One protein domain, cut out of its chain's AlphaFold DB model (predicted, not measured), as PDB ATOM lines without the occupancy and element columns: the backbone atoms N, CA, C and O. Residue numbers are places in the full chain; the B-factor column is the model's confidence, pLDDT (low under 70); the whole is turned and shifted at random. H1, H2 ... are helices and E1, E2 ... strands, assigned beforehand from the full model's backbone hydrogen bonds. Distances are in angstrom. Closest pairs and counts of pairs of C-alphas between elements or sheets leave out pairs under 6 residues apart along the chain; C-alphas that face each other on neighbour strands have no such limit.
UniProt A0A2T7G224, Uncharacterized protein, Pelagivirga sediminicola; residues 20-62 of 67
ATOM      1  N   ILE A  20      44.096  -3.135  37.145       95.19
ATOM      2  CA  ILE A  20      42.874  -3.946  37.038       95.19
ATOM      3  C   ILE A  20      41.773  -3.178  36.301       95.19
ATOM      4  O   ILE A  20      41.154  -3.711  35.380       95.19
ATOM      5  N   ILE A  21      41.545  -1.916  36.676       95.25
ATOM      6  CA  ILE A  21      40.518  -1.082  36.045       95.25
ATOM      7  C   ILE A  21      40.888  -0.765  34.595       95.25
ATOM      8  O   ILE A  21      40.021  -0.831  33.726       95.25
ATOM      9  N   LEU A  22      42.162  -0.478  34.312       94.69
ATOM     10  CA  LEU A  22      42.624  -0.231  32.944       94.69
ATOM     11  C   LEU A  22      42.451  -1.466  32.050       94.69
ATOM     12  O   LEU A  22      41.984  -1.340  30.916       94.69
ATOM     13  N   ARG A  23      42.746  -2.663  32.570       95.56
ATOM     14  CA  ARG A  23      42.522  -3.924  31.852       95.56
ATOM     15  C   ARG A  23      41.041  -4.169  31.580       95.56
ATOM     16  O   ARG A  23      40.691  -4.510  30.449       95.56
ATOM     17  N   MET A  24      40.172  -3.969  32.574       95.69
ATOM     18  CA  MET A  24      38.718  -4.097  32.396       95.69
ATOM     19  C   MET A  24      38.201  -3.117  31.343       95.69
ATOM     20  O   MET A  24      37.546  -3.536  30.391       95.69
ATOM     21  N   PHE A  25      38.567  -1.838  31.464       93.88
ATOM     22  CA  PHE A  25      38.154  -0.805  30.522       93.88
ATOM     23  C   PHE A  25      38.604  -1.133  29.096       93.88
ATOM     24  O   PHE A  25      37.791  -1.100  28.174       93.88
ATOM     25  N   GLY A  26      39.884  -1.463  28.900       93.06
ATOM     26  CA  GLY A  26      40.401  -1.757  27.567       93.06
ATOM     27  C   GLY A  26      39.739  -2.988  26.949       93.06
ATOM     28  O   GLY A  26      39.384  -2.954  25.774       93.06
ATOM     29  N   ARG A  27      39.472  -4.032  27.744       94.69
ATOM     30  CA  ARG A  27      38.737  -5.218  27.281       94.69
ATOM     31  C   ARG A  27      37.307  -4.884  26.860       94.69
ATOM     32  O   ARG A  27      36.873  -5.307  25.789       94.69
ATOM     33  N   ASP A  28      36.584  -4.115  27.665       94.50
ATOM     34  CA  ASP A  28      35.196  -3.748  27.371       94.50
ATOM     35  C   ASP A  28      35.112  -2.817  26.153       94.50
ATOM     36  O   ASP A  28      34.287  -3.034  25.263       94.50
ATOM     37  N   HIS A  29      36.027  -1.846  26.054       91.25
ATOM     38  CA  HIS A  29      36.183  -0.992  24.877       91.25
ATOM     39  C   HIS A  29      36.473  -1.817  23.615       91.25
ATOM     40  O   HIS A  29      35.793  -1.648  22.602       91.25
ATOM     41  N   HIS A  30      37.428  -2.754  23.678       91.38
ATOM     42  CA  HIS A  30      37.764  -3.638  22.560       91.38
ATOM     43  C   HIS A  30      36.559  -4.471  22.118       91.38
ATOM     44  O   HIS A  30      36.246  -4.531  20.928       91.38
ATOM     45  N   ARG A  31      35.817  -5.062  23.061       91.75
ATOM     46  CA  ARG A  31      34.616  -5.865  22.776       91.75
ATOM     47  C   ARG A  31      33.496  -5.048  22.142       91.75
ATOM     48  O   ARG A  31      32.887  -5.529  21.189       91.75
ATOM     49  N   ALA A  32      33.269  -3.826  22.617       92.50
ATOM     50  CA  ALA A  32      32.228  -2.941  22.099       92.50
ATOM     51  C   ALA A  32      32.576  -2.309  20.737       92.50
ATOM     52  O   ALA A  32      31.673  -1.910  20.003       92.50
ATOM     53  N   ALA A  33      33.862  -2.214  20.386       88.75
ATOM     54  CA  ALA A  33      34.293  -1.572  19.152       88.75
ATOM     55  C   ALA A  33      33.878  -2.366  17.899       88.75
ATOM     56  O   ALA A  33      34.107  -3.577  17.805       88.75
ATOM     57  N   THR A  34      33.311  -1.657  16.916       89.25
ATOM     58  CA  THR A  34      32.976  -2.191  15.582       89.25
ATOM     59  C   THR A  34      34.228  -2.551  14.782       89.25
ATOM     60  O   THR A  34      34.242  -3.556  14.081       89.25
ATOM     61  N   ILE A  35      35.278  -1.734  14.895       86.88
ATOM     62  CA  ILE A  35      36.615  -1.996  14.350       86.88
ATOM     63  C   ILE A  35      37.517  -2.237  15.551       86.88
ATOM     64  O   ILE A  35      37.627  -1.351  16.397       86.88
ATOM     65  N   LYS A  36      38.111  -3.427  15.649       86.00
ATOM     66  CA  LYS A  36      38.896  -3.843  16.812       86.00
ATOM     67  C   LYS A  36      40.225  -3.077  16.878       86.00
ATOM     68  O   LYS A  36      41.045  -3.223  15.975       86.00
ATOM     69  N   PRO A  37      40.435  -2.206  17.886       85.06
ATOM     70  CA  PRO A  37      41.678  -1.458  18.007       85.06
ATOM     71  C   PRO A  37      42.767  -2.320  18.646       85.06
ATOM     72  O   PRO A  37      42.517  -2.995  19.635       85.06
ATOM     73  N   ILE A  38      44.007  -2.203  18.177       90.94
ATOM     74  CA  ILE A  38      45.148  -2.756  18.915       90.94
ATOM     75  C   ILE A  38      45.353  -1.916  20.179       90.94
ATOM     76  O   ILE A  38      45.564  -0.702  20.093       90.94
ATOM     77  N   LEU A  39      45.294  -2.549  21.352       92.88
ATOM     78  CA  LEU A  39      45.505  -1.897  22.643       92.88
ATOM     79  C   LEU A  39      46.847  -2.300  23.257       92.88
ATOM     80  O   LEU A  39      47.261  -3.457  23.205       92.88
ATOM     81  N   THR A  40      47.499  -1.335  23.903       93.81
ATOM     82  CA  THR A  40      48.719  -1.539  24.692       93.81
ATOM     83  C   THR A  40      48.510  -0.980  26.092       93.81
ATOM     84  O   THR A  40      48.145   0.191  26.229       93.81
ATOM     85  N   LEU A  41      48.778  -1.782  27.117       94.19
ATOM     86  CA  LEU A  41      48.830  -1.338  28.504       94.19
ATOM     87  C   LEU A  41      50.284  -1.084  28.885       94.19
ATOM     88  O   LEU A  41      51.135  -1.956  28.703       94.19
ATOM     89  N   LYS A  42      50.559   0.110  29.408       93.12
ATOM     90  CA  LYS A  42      51.905   0.540  29.782       93.12
ATOM     91  C   LYS A  42      52.008   0.814  31.275       93.12
ATOM     92  O   LYS A  42      51.050   1.314  31.868       93.12
ATOM     93  N   ASN A  43      53.158   0.499  31.864       91.12
ATOM     94  CA  ASN A  43      53.497   0.932  33.216       91.12
ATOM     95  C   ASN A  43      53.777   2.461  33.236       91.12
ATOM     96  O   ASN A  43      53.851   3.093  32.175       91.12
ATOM     97  N   PRO A  44      53.925   3.081  34.421       89.62
ATOM     98  CA  PRO A  44      54.266   4.502  34.529       89.62
ATOM     99  C   PRO A  44      55.599   4.897  33.873       89.62
ATOM    100  O   PRO A  44      55.739   6.045  33.457       89.62
ATOM    101  N   ASP A  45      56.543   3.961  33.757       89.50
ATOM    102  CA  ASP A  45      57.843   4.166  33.104       89.50
ATOM    103  C   ASP A  45      57.741   4.158  31.564       89.50
ATOM    104  O   ASP A  45      58.659   4.586  30.863       89.50
ATOM    105  N   GLY A  46      56.583   3.759  31.024       87.94
ATOM    106  CA  GLY A  46      56.272   3.733  29.596       87.94
ATOM    107  C   GLY A  46      56.448   2.367  28.926       87.94
ATOM    108  O   GLY A  46      56.161   2.254  27.726       87.94
ATOM    109  N   ASP A  47      56.853   1.339  29.672       89.94
ATOM    110  CA  ASP A  47      57.040  -0.025  29.175       89.94
ATOM    111  C   ASP A  47      55.704  -0.731  28.972       89.94
ATOM    112  O   ASP A  47      54.796  -0.647  29.801       89.94
ATOM    113  N   THR A  48      55.583  -1.476  27.875       91.56
ATOM    114  CA  THR A  48      54.382  -2.257  27.569       91.56
ATOM    115  C   THR A  48      54.345  -3.536  28.400       91.56
ATOM    116  O   THR A  48      55.124  -4.458  28.161       91.56
ATOM    117  N   ILE A  49      53.380  -3.638  29.309       94.69
ATOM    118  CA  ILE A  49      53.196  -4.812  30.174       94.69
ATOM    119  C   ILE A  49      52.157  -5.799  29.635       94.69
ATOM    120  O   ILE A  49      52.197  -6.975  29.987       94.69
ATOM    121  N   ALA A  50      51.247  -5.347  28.767       95.19
ATOM    122  CA  ALA A  50      50.295  -6.214  28.081       95.19
ATOM    123  C   ALA A  50      49.813  -5.606  26.760       95.19
ATOM    124  O   ALA A  50      49.754  -4.382  26.599       95.19
ATOM    125  N   THR A  51      49.404  -6.462  25.830       94.81
ATOM    126  CA  THR A  51      48.807  -6.074  24.548       94.81
ATOM    127  C   THR A  51      47.533  -6.853  24.267       94.81
ATOM    128  O   THR A  51      47.354  -7.966  24.756       94.81
ATOM    129  N   MET A  52      46.658  -6.290  23.446       94.19
ATOM    130  CA  MET A  52      45.489  -6.980  22.910       94.19
ATOM    131  C   MET A  52      45.358  -6.581  21.442       94.19
ATOM    132  O   MET A  52      45.162  -5.403  21.140       94.19
ATOM    133  N   ASP A  53      45.578  -7.538  20.545       92.56
ATOM    134  CA  ASP A  53      45.442  -7.323  19.106       92.56
ATOM    135  C   ASP A  53      43.979  -7.436  18.652       92.56
ATOM    136  O   ASP A  53      43.089  -7.759  19.437       92.56
ATOM    137  N   GLU A  54      43.733  -7.159  17.372       91.31
ATOM    138  CA  GLU A  54      42.383  -7.115  16.802       91.31
ATOM    139  C   GLU A  54      41.625  -8.460  16.855       91.31
ATOM    140  O   GLU A  54      40.396  -8.478  16.755       91.31
ATOM    141  N   TRP A  55      42.338  -9.578  17.028       90.62
ATOM    142  CA  TRP A  55      41.801 -10.942  17.081       90.62
ATOM    143  C   TRP A  55      41.730 -11.494  18.510       90.62
ATOM    144  O   TRP A  55      41.204 -12.589  18.717       90.62
ATOM    145  N   ALA A  56      42.257 -10.762  19.491       89.25
ATOM    146  CA  ALA A  56      42.337 -11.204  20.873       89.25
ATOM    147  C   ALA A  56      41.021 -10.978  21.644       89.25
ATOM    148  O   ALA A  56      40.404  -9.908  21.599       89.25
ATOM    149  N   ASP A  57      40.616 -11.991  22.418       88.31
ATOM    150  CA  ASP A  57      39.440 -11.941  23.302       88.31
ATOM    151  C   ASP A  57      39.754 -11.429  24.724       88.31
ATOM    152  O   ASP A  57      38.833 -11.069  25.481       88.31
ATOM    153  N   ASP A  58      41.042 -11.409  25.090       93.31
ATOM    154  CA  ASP A  58      41.584 -10.873  26.343       93.31
ATOM    155  C   ASP A  58      43.056 -10.429  26.179       93.31
ATOM    156  O   ASP A  58      43.681 -10.641  25.137       93.31
ATOM    157  N   TRP A  59      43.609  -9.802  27.218       95.56
ATOM    158  CA  TRP A  59      44.988  -9.320  27.255       95.56
ATOM    159  C   TRP A  59      46.015 -10.451  27.201       95.56
ATOM    160  O   TRP A  59      45.886 -11.467  27.882       95.56
ATOM    161  N   THR A  60      47.092 -10.209  26.463       95.50
ATOM    162  CA  THR A  60      48.308 -11.023  26.476       95.50
ATOM    163  C   THR A  60      49.400 -10.256  27.208       95.50
ATOM    164  O   THR A  60      49.747  -9.146  26.804       95.50
ATOM    165  N   ASP A  61      49.927 -10.827  28.290       94.12
ATOM    166  CA  ASP A  61      51.028 -10.212  29.031       94.12
ATOM    167  C   ASP A  61      52.328 -10.268  28.224       94.12
ATOM    168  O   ASP A  61      52.651 -11.275  27.585       94.12
ATOM    169  N   THR A  62      53.095  -9.182  28.274       87.88
ATOM    170  CA  THR A  62      54.422  -9.146  27.667       87.88
ATOM    171  C   THR A  62      55.375 -10.001  28.517       87.88
ATOM    172  O   THR A  62      55.360  -9.872  29.745       87.88
TER     173      THR A  62
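What this domain is: This is residues 20 to 62 of the 67 residues of an uncharacterized protein of Pelagivirga sediminicola (UniProt A0A2T7G224). A narrow two-stranded hairpin, E1 and E2, has one helix, H1, packed over it, nearer to E1 than to E2, and the end of the printed part folds back so that residues 60 to 61 pair with E2. The long axis runs from the link between H1 and E1, at Thr 34, to the turn of the hairpin, at Asp 45. The printed part has 43 residues with one named helix and two named strands, in the order H1, E1, E2; the sheet is E1 - E2, antiparallel, and the class is mixed, helices and strands. The whole is compact, with a radius of gyration of the C-alphas of 10.0 A, and elongated in outline, spanning 31 by 18 by 13 A.

Where its parts are: E1 is residues 39 to 42, and E2 is residues 48 to 52, 11.1 A from first to last C-alpha, ending at (45.489, -6.980, 22.910). H1 is residues 20 to 32, 18.4 A long, beginning at C-alpha 20 at (42.874, -3.946, 37.038).

How they stand to each other: E1 and E2 form a hairpin with a tight link, their directions 164 degrees apart. N 41 and O 50 are within hydrogen-bond range at 2.8 A, and N 39 and O 52 at 2.9 A. Residues 50 to 51 of E2 also pair, antiparallel, with residues 60 to 61. H1 and E1 have 4 pairs of C-alphas within 8 A, the closest those of Gly 26 and Leu 39, 7.1 A apart. H1 and E2 are near each other, with 7 pairs of C-alphas within 10 A. In H1 every O i to N i+4 pair is within hydrogen-bond range.

The domain as a whole: The C-alphas of Thr 34 and Asp 45 are the two farthest apart, 31.1 A. The printed part has no cut, and no link is long; that from H1 to E1 is short. The mean pLDDT of the printed part is 92.0, and no printed residue is under 70.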